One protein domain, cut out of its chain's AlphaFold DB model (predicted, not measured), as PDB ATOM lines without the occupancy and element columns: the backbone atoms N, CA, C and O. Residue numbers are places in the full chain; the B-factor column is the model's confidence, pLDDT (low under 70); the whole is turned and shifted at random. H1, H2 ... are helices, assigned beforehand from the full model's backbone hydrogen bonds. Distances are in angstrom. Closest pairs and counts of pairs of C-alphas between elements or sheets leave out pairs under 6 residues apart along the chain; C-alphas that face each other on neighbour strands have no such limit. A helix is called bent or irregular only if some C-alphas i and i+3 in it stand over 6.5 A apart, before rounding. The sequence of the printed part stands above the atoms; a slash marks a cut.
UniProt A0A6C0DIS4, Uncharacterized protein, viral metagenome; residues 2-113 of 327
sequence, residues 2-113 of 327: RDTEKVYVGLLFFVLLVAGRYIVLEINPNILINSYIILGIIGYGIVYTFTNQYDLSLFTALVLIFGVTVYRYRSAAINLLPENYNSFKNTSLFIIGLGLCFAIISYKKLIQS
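Overview. This is residues 2 to 113 of the 327 residues of an uncharacterized protein of viral metagenome (UniProt A0A6C0DIS4). The longest helix, H1, runs along one side of an elongated bundle of four helices, with H2 and H4 next to each other in the middle and H3 on the side away from H1. The bundle H1 H2 H3 H4 is up and down, each helix running against the one before it; the short H5 lies at one end, and the loop of residues 75 to 86 at the other. The printed part has 112 residues with five named helices, H1 to H5 in chain order, and no named strand; the class is all helix. It is compact, with a radius of gyration of the C-alphas of 14.7 A, and spans 46 by 27 by 16 A.

Along the chain. H1, residues 3 to 27, measures 36.3 A from its first C-alpha at (-34.712, 19.906, -39.455). H2 is residues 29 to 51, 33.0 A, irregular, with C-alphas 33 and 36 8.1 A apart and a kink of 60 degrees near residue 36. H3 is residues 54 to 74, 30.5 A; H4 is residues 87 to 106, 28.9 A. H5, residues 108 to 111, ends at C-alpha (-28.084, 30.938, -24.632).

Arrangement. H1 touches H2 at a shallow tilt of 8 degrees, opposite ways; their closest C-alphas, of Leu 25 and Leu 32, are 7.0 A apart. With residues 14 to 25 alone H1 touches H4, closest at the C-alphas of Val 18 and Ile 95, 7.1 A. H2 and H4 touch and run the same way at a shallow tilt of 12 degrees, closest at the C-alphas of Gly 43 and Cys 101, 6.0 A. H2 and H3 form a helical hairpin, their closest C-alphas, of Gly 40 and Ala 61, 4.1 A apart. H3 touches H4 with residues 60 to 68 alone; H1 and H3 are apart. H5 is close to H3 but not clearly touching it: the closest C-alphas, of Leu 56 and Lys 108, are 7.5 A apart. Every O i to N i+4 pair is within hydrogen-bond range in H1, H3 and H4, and 14 of 19 are in H2; H5 is too short for such a pair.

Size, cuts and confidence. The two C-alphas farthest apart, of Arg 2 and Glu 83, are 46.7 A apart. The printed part has no cut; the link H3 to H4 is long, the others tight. Confidence is under 70 at residues 29 to 35 and 76 to 85.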
ATOM      1  N   ARG A   2     -37.423  15.901 -39.968       79.12
ATOM      2  CA  ARG A   2     -36.118  16.443 -40.373       79.12
ATOM      3  C   ARG A   2     -36.058  17.936 -40.032       79.12
ATOM      4  O   ARG A   2     -37.099  18.584 -39.947       79.12
ATOM      5  N   ASP A   3     -34.864  18.490 -39.834       75.50
ATOM      6  CA  ASP A   3     -34.712  19.906 -39.455       75.50
ATOM      7  C   ASP A   3     -35.351  20.860 -40.476       75.50
ATOM      8  O   ASP A   3     -35.949  21.864 -40.099       75.50
ATOM      9  N   THR A   4     -35.347  20.494 -41.758       73.94
ATOM     10  CA  THR A   4     -36.033  21.230 -42.828       73.94
ATOM     11  C   THR A   4     -37.557  21.237 -42.677       73.94
ATOM     12  O   THR A   4     -38.181  22.276 -42.866       73.94
ATOM     13  N   GLU A   5     -38.175  20.124 -42.278       81.50
ATOM     14  CA  GLU A   5     -39.627  20.046 -42.040       81.50
ATOM     15  C   GLU A   5     -40.042  20.941 -40.866       81.50
ATOM     16  O   GLU A   5     -41.061  21.625 -40.940       81.50
ATOM     17  N   LYS A   6     -39.214  21.012 -39.812       78.00
ATOM     18  CA  LYS A   6     -39.452  21.919 -38.679       78.00
ATOM     19  C   LYS A   6     -39.436  23.386 -39.108       78.00
ATOM     20  O   LYS A   6     -40.256  24.157 -38.621       78.00
ATOM     21  N   VAL A   7     -38.549  23.767 -40.026       76.69
ATOM     22  CA  VAL A   7     -38.488  25.140 -40.554       76.69
ATOM     23  C   VAL A   7     -39.774  25.496 -41.305       76.69
ATOM     24  O   VAL A   7     -40.359  26.540 -41.027       76.69
ATOM     25  N   TYR A   8     -40.264  24.625 -42.194       82.31
ATOM     26  CA  TYR A   8     -41.504  24.886 -42.936       82.31
ATOM     27  C   TYR A   8     -42.736  24.950 -42.028       82.31
ATOM     28  O   TYR A   8     -43.556  25.856 -42.171       82.31
ATOM     29  N   VAL A   9     -42.847  24.031 -41.062       83.69
ATOM     30  CA  VAL A   9     -43.934  24.052 -40.069       83.69
ATOM     31  C   VAL A   9     -43.869  25.323 -39.219       83.69
ATOM     32  O   VAL A   9     -44.895  25.960 -38.993       83.69
ATOM     33  N   GLY A  10     -42.669  25.731 -38.794       80.62
ATOM     34  CA  GLY A  10     -42.461  26.971 -38.047       80.62
ATOM     35  C   GLY A  10     -42.870  28.212 -38.835       80.62
ATOM     36  O   GLY A  10     -43.568  29.068 -38.296       80.62
ATOM     37  N   LEU A  11     -42.506  28.284 -40.118       81.38
ATOM     38  CA  LEU A  11     -42.871  29.398 -40.994       81.38
ATOM     39  C   LEU A  11     -44.386  29.473 -41.225       81.38
ATOM     40  O   LEU A  11     -44.968  30.551 -41.122       81.38
ATOM     41  N   LEU A  12     -45.038  28.340 -41.491       86.38
ATOM     42  CA  LEU A  12     -46.492  28.294 -41.653       86.38
ATOM     43  C   LEU A  12     -47.202  28.748 -40.371       86.38
ATOM     44  O   LEU A  12     -48.103  29.583 -40.424       86.38
ATOM     45  N   PHE A  13     -46.765  28.244 -39.215       82.62
ATOM     46  CA  PHE A  13     -47.321  28.629 -37.920       82.62
ATOM     47  C   PHE A  13     -47.136  30.126 -37.635       82.62
ATOM     48  O   PHE A  13     -48.071  30.787 -37.188       82.62
ATOM     49  N   PHE A  14     -45.963  30.682 -37.956       82.81
ATOM     50  CA  PHE A  14     -45.695  32.119 -37.865       82.81
ATOM     51  C   PHE A  14     -46.687  32.937 -38.699       82.81
ATOM     52  O   PHE A  14     -47.307  33.864 -38.177       82.81
ATOM     53  N   VAL A  15     -46.880  32.576 -39.971       85.06
ATOM     54  CA  VAL A  15     -47.806  33.283 -40.872       85.06
ATOM     55  C   VAL A  15     -49.238  33.225 -40.337       85.06
ATOM     56  O   VAL A  15     -49.913  34.253 -40.294       85.06
ATOM     57  N   LEU A  16     -49.682  32.056 -39.864       87.00
ATOM     58  CA  LEU A  16     -51.023  31.879 -39.299       87.00
ATOM     59  C   LEU A  16     -51.240  32.711 -38.029       87.00
ATOM     60  O   LEU A  16     -52.300  33.315 -37.879       87.00
ATOM     61  N   LEU A  17     -50.248  32.795 -37.137       83.94
ATOM     62  CA  LEU A  17     -50.342  33.628 -35.936       83.94
ATOM     63  C   LEU A  17     -50.416  35.119 -36.266       83.94
ATOM     64  O   LEU A  17     -51.195  35.842 -35.646       83.94
ATOM     65  N   VAL A  18     -49.618  35.589 -37.229       83.94
ATOM     66  CA  VAL A  18     -49.636  36.996 -37.658       83.94
ATOM     67  C   VAL A  18     -50.979  37.340 -38.302       83.94
ATOM     68  O   VAL A  18     -51.597  38.330 -37.910       83.94
ATOM     69  N   ALA A  19     -51.463  36.502 -39.224       83.75
ATOM     70  CA  ALA A  19     -52.756  36.694 -39.874       83.75
ATOM     71  C   ALA A  19     -53.916  36.637 -38.867       83.75
ATOM     72  O   ALA A  19     -54.763  37.527 -38.848       83.75
ATOM     73  N   GLY A  20     -53.921  35.634 -37.983       83.38
ATOM     74  CA  GLY A  20     -54.938  35.478 -36.944       83.38
ATOM     75  C   GLY A  20     -54.968  36.661 -35.979       83.38
ATOM     76  O   GLY A  20     -56.043  37.177 -35.680       83.38
ATOM     77  N   ARG A  21     -53.798  37.154 -35.547       80.75
ATOM     78  CA  ARG A  21     -53.722  38.370 -34.735       80.75
ATOM     79  C   ARG A  21     -54.306  39.558 -35.491       80.75
ATOM     80  O   ARG A  21     -55.166  40.222 -34.933       80.75
ATOM     81  N   TYR A  22     -53.866  39.816 -36.723       80.06
ATOM     82  CA  TYR A  22     -54.362  40.941 -37.519       80.06
ATOM     83  C   TYR A  22     -55.896  40.938 -37.605       80.06
ATOM     84  O   TYR A  22     -56.527  41.932 -37.261       80.06
ATOM     85  N   ILE A  23     -56.495  39.782 -37.912       82.62
ATOM     86  CA  ILE A  23     -57.955  39.609 -37.962       82.62
ATOM     87  C   ILE A  23     -58.617  39.924 -36.610       82.62
ATOM     88  O   ILE A  23     -59.605  40.652 -36.570       82.62
ATOM     89  N   VAL A  24     -58.081  39.416 -35.493       81.62
ATOM     90  CA  VAL A  24     -58.635  39.693 -34.152       81.62
ATOM     91  C   VAL A  24     -58.601  41.188 -33.830       81.62
ATOM     92  O   VAL A  24     -59.554  41.698 -33.247       81.62
ATOM     93  N   LEU A  25     -57.529  41.886 -34.212       75.31
ATOM     94  CA  LEU A  25     -57.388  43.316 -33.935       75.31
ATOM     95  C   LEU A  25     -58.350  44.178 -34.756       75.31
ATOM     96  O   LEU A  25     -58.839  45.176 -34.237       75.31
ATOM     97  N   GLU A  26     -58.637  43.782 -35.996       78.94
ATOM     98  CA  GLU A  26     -59.634  44.450 -36.843       78.94
ATOM     99  C   GLU A  26     -61.067  44.210 -36.333       78.94
ATOM    100  O   GLU A  26     -61.900  45.110 -36.378       78.94
ATOM    101  N   ILE A  27     -61.365  43.016 -35.801       83.38
ATOM    102  CA  ILE A  27     -62.709  42.678 -35.293       83.38
ATOM    103  C   ILE A  27     -62.970  43.293 -33.913       83.38
ATOM    104  O   ILE A  27     -64.083  43.740 -33.634       83.38
ATOM    105  N   ASN A  28     -61.984  43.269 -33.015       77.69
ATOM    106  CA  ASN A  28     -62.151  43.750 -31.648       77.69
ATOM    107  C   ASN A  28     -60.862  44.408 -31.127       77.69
ATOM    108  O   ASN A  28     -60.047  43.752 -30.461       77.69
ATOM    109  N   PRO A  29     -60.691  45.720 -31.359       66.50
ATOM    110  CA  PRO A  29     -59.503  46.444 -30.922       66.50
ATOM    111  C   PRO A  29     -59.363  46.506 -29.391       66.50
ATOM    112  O   PRO A  29     -58.276  46.793 -28.904       66.50
ATOM    113  N   ASN A  30     -60.398  46.171 -28.609       62.59
ATOM    114  CA  ASN A  30     -60.348  46.210 -27.140       62.59
ATOM    115  C   ASN A  30     -59.661  44.977 -26.520       62.59
ATOM    116  O   ASN A  30     -59.149  45.051 -25.404       62.59
ATOM    117  N   ILE A  31     -59.573  43.849 -27.244       66.56
ATOM    118  CA  ILE A  31     -58.893  42.616 -26.776       66.56
ATOM    119  C   ILE A  31     -57.369  42.820 -26.622       66.56
ATOM    120  O   ILE A  31     -56.671  42.054 -25.952       66.56
ATOM    121  N   LEU A  32     -56.833  43.899 -27.194       56.56
ATOM    122  CA  LEU A  32     -55.409  44.218 -27.232       56.56
ATOM    123  C   LEU A  32     -54.719  44.395 -25.895       56.56
ATOM    124  O   LEU A  32     -53.496  44.228 -25.820       56.56
ATOM    125  N   ILE A  33     -55.472  44.799 -24.880       56.81
ATOM    126  CA  ILE A  33     -54.899  45.299 -23.639       56.81
ATOM    127  C   ILE A  33     -54.127  44.170 -22.901       56.81
ATOM    128  O   ILE A  33     -53.137  44.457 -22.238       56.81
ATOM    129  N   ASN A  34     -54.414  42.890 -23.197       63.69
ATOM    130  CA  ASN A  34     -53.681  41.707 -22.696       63.69
ATOM    131  C   ASN A  34     -52.656  41.087 -23.676       63.69
ATOM    132  O   ASN A  34     -52.099  40.013 -23.422       63.69
ATOM    133  N   SER A  35     -52.401  41.720 -24.826       66.75
ATOM    134  CA  SER A  35     -51.704  41.070 -25.951       66.75
ATOM    135  C   SER A  35     -50.246  40.667 -25.692       66.75
ATOM    136  O   SER A  35     -49.739  39.796 -26.397       66.75
ATOM    137  N   TYR A  36     -49.554  41.235 -24.698       77.62
ATOM    138  CA  TYR A  36     -48.148  40.904 -24.419       77.62
ATOM    139  C   TYR A  36     -47.973  39.735 -23.439       77.62
ATOM    140  O   TYR A  36     -47.031  38.968 -23.618       77.62
ATOM    141  N   ILE A  37     -48.886  39.519 -22.479       84.00
ATOM    142  CA  ILE A  37     -48.929  38.251 -21.719       84.00
ATOM    143  C   ILE A  37     -49.226  37.119 -22.701       84.00
ATOM    144  O   ILE A  37     -48.543  36.097 -22.699       84.00
ATOM    145  N   ILE A  38     -50.173  37.348 -23.617       85.00
ATOM    146  CA  ILE A  38     -50.484  36.413 -24.700       85.00
ATOM    147  C   ILE A  38     -49.256  36.182 -25.593       85.00
ATOM    148  O   ILE A  38     -48.937  35.034 -25.881       85.00
ATOM    149  N   LEU A  39     -48.521  37.228 -25.992       88.94
ATOM    150  CA  LEU A  39     -47.267  37.072 -26.741       88.94
ATOM    151  C   LEU A  39     -46.226  36.264 -25.952       88.94
ATOM    152  O   LEU A  39     -45.569  35.412 -26.538       88.94
ATOM    153  N   GLY A  40     -46.097  36.487 -24.643       93.44
ATOM    154  CA  GLY A  40     -45.239  35.684 -23.772       93.44
ATOM    155  C   GLY A  40     -45.633  34.205 -23.775       93.44
ATOM    156  O   GLY A  40     -44.775  33.349 -23.977       93.44
ATOM    157  N   ILE A  41     -46.928  33.898 -23.637       92.56
ATOM    158  CA  ILE A  41     -47.477  32.529 -23.677       92.56
ATOM    159  C   ILE A  41     -47.261  31.883 -25.053       92.56
ATOM    160  O   ILE A  41     -46.836  30.731 -25.139       92.56
ATOM    161  N   ILE A  42     -47.512  32.618 -26.139       91.94
ATOM    162  CA  ILE A  42     -47.270  32.150 -27.510       91.94
ATOM    163  C   ILE A  42     -45.778  31.874 -27.712       91.94
ATOM    164  O   ILE A  42     -45.414  30.813 -28.214       91.94
ATOM    165  N   GLY A  43     -44.912  32.798 -27.292       95.19
ATOM    166  CA  GLY A  43     -43.464  32.649 -27.391       95.19
ATOM    167  C   GLY A  43     -42.944  31.458 -26.590       95.19
ATOM    168  O   GLY A  43     -42.135  30.687 -27.108       95.19
ATOM    169  N   TYR A  44     -43.469  31.252 -25.377       96.88
ATOM    170  CA  TYR A  44     -43.228  30.047 -24.583       96.88
ATOM    171  C   TYR A  44     -43.601  28.789 -25.375       96.88
ATOM    172  O   TYR A  44     -42.768  27.903 -25.553       96.88
ATOM    173  N   GLY A  45     -44.839  28.726 -25.880       94.88
ATOM    174  CA  GLY A  45     -45.364  27.571 -26.605       94.88
ATOM    175  C   GLY A  45     -44.534  27.234 -27.841       94.88
ATOM    176  O   GLY A  45     -44.125  26.087 -27.999       94.88
ATOM    177  N   ILE A  46     -44.206  28.235 -28.666       93.88
ATOM    178  CA  ILE A  46     -43.362  28.065 -29.858       93.88
ATOM    179  C   ILE A  46     -42.016  27.453 -29.471       93.88
ATOM    180  O   ILE A  46     -41.648  26.388 -29.972       93.88
ATOM    181  N   VAL A  47     -41.274  28.093 -28.566       95.81
ATOM    182  CA  VAL A  47     -39.934  27.616 -28.201       95.81
ATOM    183  C   VAL A  47     -40.002  26.224 -27.577       95.81
ATOM    184  O   VAL A  47     -39.179  25.368 -27.922       95.81
ATOM    185  N   TYR A  48     -41.011  25.948 -26.749       96.38
ATOM    186  CA  TYR A  48     -41.186  24.642 -26.125       96.38
ATOM    187  C   TYR A  48     -41.476  23.555 -27.161       96.38
ATOM    188  O   TYR A  48     -40.789  22.537 -27.176       96.38
ATOM    189  N   THR A  49     -42.399  23.785 -28.096       93.81
ATOM    190  CA  THR A  49     -42.728  22.826 -29.162       93.81
ATOM    191  C   THR A  49     -41.516  22.485 -30.035       93.81
ATOM    192  O   THR A  49     -41.328  21.324 -30.403       93.81
ATOM    193  N   PHE A  50     -40.658  23.460 -30.352       93.31
ATOM    194  CA  PHE A  50     -39.500  23.230 -31.230       93.31
ATOM    195  C   PHE A  50     -38.270  22.658 -30.519       93.31
ATOM    196  O   PHE A  50     -37.441  22.000 -31.161       93.31
ATOM    197  N   THR A  51     -38.116  22.909 -29.218       94.88
ATOM    198  CA  THR A  51     -36.889  22.560 -28.481       94.88
ATOM    199  C   THR A  51     -37.086  21.520 -27.387       94.88
ATOM    200  O   THR A  51     -36.114  20.855 -27.036       94.88
ATOM    201  N   ASN A  52     -38.309  21.365 -26.875       96.06
ATOM    202  CA  ASN A  52     -38.649  20.617 -25.665       96.06
ATOM    203  C   ASN A  52     -37.826  21.057 -24.433       96.06
ATOM    204  O   ASN A  52     -37.492  20.247 -23.572       96.06
ATOM    205  N   GLN A  53     -37.439  22.339 -24.370       97.00
ATOM    206  CA  GLN A  53     -36.645  22.905 -23.276       97.00
ATOM    207  C   GLN A  53     -37.466  23.929 -22.493       97.00
ATOM    208  O   GLN A  53     -37.671  25.055 -22.950       97.00
ATOM    209  N   TYR A  54     -37.900  23.548 -21.290       97.69
ATOM    210  CA  TYR A  54     -38.658  24.418 -20.383       97.69
ATOM    211  C   TYR A  54     -37.924  25.740 -20.102       97.69
ATOM    212  O   TYR A  54     -38.475  26.807 -20.356       97.69
ATOM    213  N   ASP A  55     -36.654  25.681 -19.680       97.88
ATOM    214  CA  ASP A  55     -35.898  26.871 -19.253       97.88
ATOM    215  C   ASP A  55     -35.751  27.912 -20.374       97.88
ATOM    216  O   ASP A  55     -35.869  29.114 -20.147       97.88
ATOM    217  N   LEU A  56     -35.503  27.450 -21.604       97.88
ATOM    218  CA  LEU A  56     -35.382  28.315 -22.781       97.88
ATOM    219  C   LEU A  56     -36.725  28.964 -23.142       97.88
ATOM    220  O   LEU A  56     -36.769  30.123 -23.560       97.88
ATOM    221  N   SER A  57     -37.817  28.223 -22.956       98.12
ATOM    222  CA  SER A  57     -39.178  28.682 -23.236       98.12
ATOM    223  C   SER A  57     -39.626  29.732 -22.222       98.12
ATOM    224  O   SER A  57     -40.114  30.790 -22.616       98.12
ATOM    225  N   LEU A  58     -39.382  29.487 -20.929       98.38
ATOM    226  CA  LEU A  58     -39.635  30.445 -19.851       98.38
ATOM    227  C   LEU A  58     -38.823  31.732 -20.047       98.38
ATOM    228  O   LEU A  58     -39.391  32.822 -20.024       98.38
ATOM    229  N   PHE A  59     -37.519  31.605 -20.314       98.38
ATOM    230  CA  PHE A  59     -36.656  32.747 -20.615       98.38
ATOM    231  C   PHE A  59     -37.204  33.578 -21.782       98.38
ATOM    232  O   PHE A  59     -37.303  34.798 -21.677       98.38
ATOM    233  N   THR A  60     -37.614  32.922 -22.871       97.88
ATOM    234  CA  THR A  60     -38.180  33.606 -24.042       97.88
ATOM    235  C   THR A  60     -39.457  34.362 -23.689       97.88
ATOM    236  O   THR A  60     -39.597  35.527 -24.054       97.88
ATOM    237  N   ALA A  61     -40.369  33.731 -22.948       97.44
ATOM    238  CA  ALA A  61     -41.617  34.353 -22.516       97.44
ATOM    239  C   ALA A  61     -41.365  35.628 -21.701       97.44
ATOM    240  O   ALA A  61     -41.956  36.672 -21.979       97.44
ATOM    241  N   LEU A  62     -40.442  35.552 -20.738       97.56
ATOM    242  CA  LEU A  62     -40.065  36.678 -19.890       97.56
ATOM    243  C   LEU A  62     -39.424  37.796 -20.718       97.56
ATOM    244  O   LEU A  62     -39.875  38.933 -20.637       97.56
ATOM    245  N   VAL A  63     -38.457  37.490 -21.589       97.06
ATOM    246  CA  VAL A  63     -37.836  38.497 -22.469       97.06
ATOM    247  C   VAL A  63     -38.876  39.220 -23.327       97.06
ATOM    248  O   VAL A  63     -38.800  40.439 -23.472       97.06
ATOM    249  N   LEU A  64     -39.865  38.503 -23.867       95.81
ATOM    250  CA  LEU A  64     -40.933  39.109 -24.663       95.81
ATOM    251  C   LEU A  64     -41.830  40.026 -23.830       95.81
ATOM    252  O   LEU A  64     -42.074  41.162 -24.238       95.81
ATOM    253  N   ILE A  65     -42.287  39.563 -22.662       94.00
ATOM    254  CA  ILE A  65     -43.123  40.362 -21.753       94.00
ATOM    255  C   ILE A  65     -42.380  41.642 -21.357       94.00
ATOM    256  O   ILE A  65     -42.910  42.744 -21.511       94.00
ATOM    257  N   PHE A  66     -41.130  41.518 -20.918       94.62
ATOM    258  CA  PHE A  66     -40.307  42.644 -20.485       94.62
ATOM    259  C   PHE A  66     -39.957  43.600 -21.625       94.62
ATOM    260  O   PHE A  66     -40.101  44.812 -21.473       94.62
ATOM    261  N   GLY A  67     -39.535  43.074 -22.776       93.00
ATOM    262  CA  GLY A  67     -39.172  43.883 -23.938       93.00
ATOM    263  C   GLY A  67     -40.339  44.740 -24.423       93.00
ATOM    264  O   GLY A  67     -40.167  45.936 -24.670       93.00
ATOM    265  N   VAL A  68     -41.544  44.161 -24.480       89.50
ATOM    266  CA  VAL A  68     -42.751  44.923 -24.820       89.50
ATOM    267  C   VAL A  68     -43.089  45.927 -23.721       89.50
ATOM    268  O   VAL A  68     -43.333  47.085 -24.041       89.50
ATOM    269  N   THR A  69     -43.037  45.539 -22.445       90.31
ATOM    270  CA  THR A  69     -43.295  46.448 -21.312       90.31
ATOM    271  C   THR A  69     -42.424  47.705 -21.396       90.31
ATOM    272  O   THR A  69     -42.944  48.819 -21.429       90.31
ATOM    273  N   VAL A  70     -41.103  47.545 -21.531       89.06
ATOM    274  CA  VAL A  70     -40.155  48.671 -21.632       89.06
ATOM    275  C   VAL A  70     -40.452  49.549 -22.848       89.06
ATOM    276  O   VAL A  70     -40.431  50.778 -22.746       89.06
ATOM    277  N   TYR A  71     -40.751  48.941 -23.998       87.31
ATOM    278  CA  TYR A  71     -41.123  49.692 -25.194       87.31
ATOM    279  C   TYR A  71     -42.370  50.553 -24.955       87.31
ATOM    280  O   TYR A  71     -42.398  51.720 -25.348       87.31
ATOM    281  N   ARG A  72     -43.386  50.011 -24.274       82.38
ATOM    282  CA  ARG A  72     -44.663  50.697 -24.051       82.38
ATOM    283  C   ARG A  72     -44.556  51.887 -23.115       82.38
ATOM    284  O   ARG A  72     -45.117  52.929 -23.459       82.38
ATOM    285  N   TYR A  73     -43.810  51.756 -22.018       82.00
ATOM    286  CA  TYR A  73     -43.520  52.877 -21.117       82.00
ATOM    287  C   TYR A  73     -42.751  53.994 -21.829       82.00
ATOM    288  O   TYR A  73     -43.037  55.168 -21.626       82.00
ATOM    289  N   ARG A  74     -41.817  53.652 -22.729       81.38
ATOM    290  CA  ARG A  74     -41.067  54.654 -23.509       81.38
ATOM    291  C   ARG A  74     -41.871  55.278 -24.647       81.38
ATOM    292  O   ARG A  74     -41.582  56.394 -25.073       81.38
ATOM    293  N   SER A  75     -42.853  54.563 -25.185       77.50
ATOM    294  CA  SER A  75     -43.693  55.076 -26.263       77.50
ATOM    295  C   SER A  75     -44.776  56.010 -25.703       77.50
ATOM    296  O   SER A  75     -45.859  55.570 -25.310       77.50
ATOM    297  N   ALA A  76     -44.505  57.318 -25.732       60.69
ATOM    298  CA  ALA A  76     -45.507  58.361 -25.471       60.69
ATOM    299  C   ALA A  76     -46.740  58.241 -26.398       60.69
ATOM    300  O   ALA A  76     -47.824  58.696 -26.074       60.69
ATOM    301  N   ALA A  77     -46.577  57.584 -27.554       47.44
ATOM    302  CA  ALA A  77     -47.548  57.536 -28.646       47.44
ATOM    303  C   ALA A  77     -48.455  56.289 -28.684       47.44
ATOM    304  O   ALA A  77     -49.094  56.049 -29.705       47.44
ATOM    305  N   ILE A  78     -48.485  55.450 -27.643       51.47
ATOM    306  CA  ILE A  78     -49.439  54.326 -27.576       51.47
ATOM    307  C   ILE A  78     -50.414  54.612 -26.451       51.47
ATOM    308  O   ILE A  78     -50.321  54.005 -25.384       51.47
ATOM    309  N   ASN A  79     -51.310  55.566 -26.701       50.94
ATOM    310  CA  ASN A  79     -52.560  55.658 -25.966       50.94
ATOM    311  C   ASN A  79     -53.340  54.376 -26.258       50.94
ATOM    312  O   ASN A  79     -53.541  54.004 -27.412       50.94
ATOM    313  N   LEU A  80     -53.690  53.654 -25.196       50.38
ATOM    314  CA  LEU A  80     -54.454  52.409 -25.275       50.38
ATOM    315  C   LEU A  80     -55.941  52.623 -25.503       50.38
ATOM    316  O   LEU A  80     -56.668  51.644 -25.653       50.38
ATOM    317  N   LEU A  81     -56.391  53.878 -25.503       53.50
ATOM    318  CA  LEU A  81     -57.759  54.165 -25.866       53.50
ATOM    319  C   LEU A  81     -57.995  53.654 -27.299       53.50
ATOM    320  O   LEU A  81     -57.153  53.904 -28.171       53.50
ATOM    321  N   PRO A  82     -59.110  52.941 -27.541       54.50
ATOM    322  CA  PRO A  82     -59.404  52.298 -28.823       54.50
ATOM    323  C   PRO A  82     -59.280  53.263 -30.013       54.50
ATOM    324  O   PRO A  82     -58.909  52.867 -31.113       54.50
ATOM    325  N   GLU A  83     -59.535  54.547 -29.764       55.22
ATOM    326  CA  GLU A  83     -59.602  55.626 -30.749       55.22
ATOM    327  C   GLU A  83     -58.237  56.060 -31.316       55.22
ATOM    328  O   GLU A  83     -58.182  56.594 -32.418       55.22
ATOM    329  N   ASN A  84     -57.123  55.795 -30.619       56.84
ATOM    330  CA  ASN A  84     -55.761  56.156 -31.062       56.84
ATOM    331  C   ASN A  84     -54.882  54.926 -31.338       56.84
ATOM    332  O   ASN A  84     -53.645  54.969 -31.288       56.84
ATOM    333  N   TYR A  85     -55.534  53.802 -31.623       63.34
ATOM    334  CA  TYR A  85     -54.878  52.527 -31.805       63.34
ATOM    335  C   TYR A  85     -54.056  52.466 -33.103       63.34
ATOM    336  O   TYR A  85     -54.582  52.416 -34.211       63.34
ATOM    337  N   ASN A  86     -52.726  52.395 -32.975       72.88
ATOM    338  CA  ASN A  86     -51.843  52.150 -34.115       72.88
ATOM    339  C   ASN A  86     -51.642  50.635 -34.327       72.88
ATOM    340  O   ASN A  86     -50.725  50.021 -33.756       72.88
ATOM    341  N   SER A  87     -52.512  50.033 -35.144       72.69
ATOM    342  CA  SER A  87     -52.496  48.600 -35.489       72.69
ATOM    343  C   SER A  87     -51.175  48.149 -36.106       72.69
ATOM    344  O   SER A  87     -50.654  47.080 -35.767       72.69
ATOM    345  N   PHE A  88     -50.566  49.007 -36.922       79.50
ATOM    346  CA  PHE A  88     -49.298  48.733 -37.585       79.50
ATOM    347  C   PHE A  88     -48.137  48.574 -36.592       79.50
ATOM    348  O   PHE A  88     -47.407  47.580 -36.643       79.50
ATOM    349  N   LYS A  89     -47.978  49.503 -35.638       80.62
ATOM    350  CA  LYS A  89     -46.906  49.431 -34.622       80.62
ATOM    351  C   LYS A  89     -47.030  48.180 -33.753       80.62
ATOM    352  O   LYS A  89     -46.041  47.491 -33.518       80.62
ATOM    353  N   ASN A  90     -48.240  47.853 -33.311       78.94
ATOM    354  CA  ASN A  90     -48.478  46.676 -32.473       78.94
ATOM    355  C   ASN A  90     -48.256  45.362 -33.228       78.94
ATOM    356  O   ASN A  90     -47.668  44.427 -32.682       78.94
ATOM    357  N   THR A  91     -48.677  45.303 -34.491       81.75
ATOM    358  CA  THR A  91     -48.380  44.171 -35.379       81.75
ATOM    359  C   THR A  91     -46.875  44.035 -35.610       81.75
ATOM    360  O   THR A  91     -46.340  42.932 -35.550       81.75
ATOM    361  N   SER A  92     -46.161  45.151 -35.771       85.44
ATOM    362  CA  SER A  92     -44.700  45.149 -35.924       85.44
ATOM    363  C   SER A  92     -43.991  44.583 -34.689       85.44
ATOM    364  O   SER A  92     -43.126  43.721 -34.824       85.44
ATOM    365  N   LEU A  93     -44.388  44.989 -33.477       86.38
ATOM    366  CA  LEU A  93     -43.848  44.414 -32.235       86.38
ATOM    367  C   LEU A  93     -44.123  42.915 -32.118       86.38
ATOM    368  O   LEU A  93     -43.269  42.171 -31.643       86.38
ATOM    369  N   PHE A  94     -45.298  42.465 -32.562       87.69
ATOM    370  CA  PHE A  94     -45.623  41.042 -32.597       87.69
ATOM    371  C   PHE A  94     -44.682  40.266 -33.510       87.69
ATOM    372  O   PHE A  94     -44.119  39.258 -33.095       87.69
ATOM    373  N   ILE A  95     -44.491  40.763 -34.734       89.69
ATOM    374  CA  ILE A  95     -43.601  40.176 -35.737       89.69
ATOM    375  C   ILE A  95     -42.170  40.113 -35.199       89.69
ATOM    376  O   ILE A  95     -41.533  39.065 -35.292       89.69
ATOM    377  N   ILE A  96     -41.685  41.195 -34.580       92.38
ATOM    378  CA  ILE A  96     -40.363  41.237 -33.939       92.38
ATOM    379  C   ILE A  96     -40.275  40.196 -32.817       92.38
ATOM    380  O   ILE A  96     -39.300  39.451 -32.754       92.38
ATOM    381  N   GLY A  97     -41.293  40.107 -31.957       92.88
ATOM    382  CA  GLY A  97     -41.339  39.134 -30.866       92.88
ATOM    383  C   GLY A  97     -41.303  37.687 -31.361       92.88
ATOM    384  O   GLY A  97     -40.520  36.878 -30.869       92.88
ATOM    385  N   LEU A  98     -42.081  37.368 -32.394       92.00
ATOM    386  CA  LEU A  98     -42.046  36.052 -33.025       92.00
ATOM    387  C   LEU A  98     -40.693  35.774 -33.702       92.00
ATOM    388  O   LEU A  98     -40.148  34.681 -33.555       92.00
ATOM    389  N   GLY A  99     -40.115  36.758 -34.398       93.19
ATOM    390  CA  GLY A  99     -38.773  36.655 -34.975       93.19
ATOM    391  C   GLY A  99     -37.706  36.365 -33.915       93.19
ATOM    392  O   GLY A  99     -36.832  35.523 -34.130       93.19
ATOM    393  N   LEU A 100     -37.826  36.982 -32.735       95.38
ATOM    394  CA  LEU A 100     -36.958  36.717 -31.591       95.38
ATOM    395  C   LEU A 100     -37.083  35.270 -31.089       95.38
ATOM    396  O   LEU A 100     -36.060  34.661 -30.782       95.38
ATOM    397  N   CYS A 101     -38.286  34.683 -31.059       94.75
ATOM    398  CA  CYS A 101     -38.455  33.264 -30.717       94.75
ATOM    399  C   CYS A 101     -37.627  32.362 -31.639       94.75
ATOM    400  O   CYS A 101     -36.896  31.492 -31.163       94.75
ATOM    401  N   PHE A 102     -37.702  32.582 -32.955       93.25
ATOM    402  CA  PHE A 102     -36.941  31.792 -33.926       93.25
ATOM    403  C   PHE A 102     -35.435  32.024 -33.811       93.25
ATOM    404  O   PHE A 102     -34.670  31.060 -33.864       93.25
ATOM    405  N   ALA A 103     -35.000  33.263 -33.566       94.88
ATOM    406  CA  ALA A 103     -33.599  33.550 -33.280       94.88
ATOM    407  C   ALA A 103     -33.107  32.771 -32.045       94.88
ATOM    408  O   ALA A 103     -32.079  32.096 -32.111       94.88
ATOM    409  N   ILE A 104     -33.863  32.774 -30.943       95.38
ATOM    410  CA  ILE A 104     -33.510  32.025 -29.728       95.38
ATOM    411  C   ILE A 104     -33.428  30.517 -30.003       95.38
ATOM    412  O   ILE A 104     -32.491  29.866 -29.542       95.38
ATOM    413  N   ILE A 105     -34.353  29.956 -30.789       94.62
ATOM    414  CA  ILE A 105     -34.310  28.542 -31.197       94.62
ATOM    415  C   ILE A 105     -33.015  28.237 -31.964       94.62
ATOM    416  O   ILE A 105     -32.344  27.245 -31.656       94.62
ATOM    417  N   SER A 106     -32.642  29.091 -32.921       94.25
ATOM    418  CA  SER A 106     -31.426  28.928 -33.727       94.25
ATOM    419  C   SER A 106     -30.144  29.040 -32.900       94.25
ATOM    420  O   SER A 106     -29.207  28.271 -33.114       94.25
ATOM    421  N   TYR A 107     -30.110  29.934 -31.909       95.69
ATOM    422  CA  TYR A 107     -28.943  30.167 -31.048       95.69
ATOM    423  C   TYR A 107     -29.019  29.455 -29.687       95.69
ATOM    424  O   TYR A 107     -28.226  29.745 -28.788       95.69
ATOM    425  N   LYS A 108     -29.918  28.474 -29.518       95.44
ATOM    426  CA  LYS A 108     -30.200  27.846 -28.214       95.44
ATOM    427  C   LYS A 108     -28.964  27.331 -27.477       95.44
ATOM    428  O   LYS A 108     -28.860  27.524 -26.276       95.44
ATOM    429  N   LYS A 109     -27.996  26.736 -28.188       96.12
ATOM    430  CA  LYS A 109     -26.769  26.186 -27.576       96.12
ATOM    431  C   LYS A 109     -25.935  27.257 -26.864       96.12
ATOM    432  O   LYS A 109     -25.305  26.949 -25.862       96.12
ATOM    433  N   LEU A 110     -25.937  28.486 -27.380       95.81
ATOM    434  CA  LEU A 110     -25.203  29.609 -26.799       95.81
ATOM    435  C   LEU A 110     -25.926  30.180 -25.571       95.81
ATOM    436  O   LEU A 110     -25.291  30.561 -24.594       95.81
ATOM    437  N   ILE A 111     -27.259  30.237 -25.625       95.56
ATOM    438  CA  ILE A 111     -28.084  30.938 -24.632       95.56
ATOM    439  C   ILE A 111     -28.431  30.032 -23.442       95.56
ATOM    440  O   ILE A 111     -28.535  30.509 -22.312       95.56
ATOM    441  N   GLN A 112     -28.585  28.723 -23.673       95.00
ATOM    442  CA  GLN A 112     -29.131  27.764 -22.706       95.00
ATOM    443  C   GLN A 112     -28.391  27.747 -21.359       95.00
ATOM    444  O   GLN A 112     -29.027  27.563 -20.325       95.00
ATOM    445  N   SER A 113     -27.078  27.988 -21.340       95.75
ATOM    446  CA  SER A 113     -26.289  28.020 -20.098       95.75
ATOM    447  C   SER A 113     -26.704  29.136 -19.130       95.75
ATOM    448  O   SER A 113     -26.431  29.041 -17.937       95.75
TER     449      SER A 113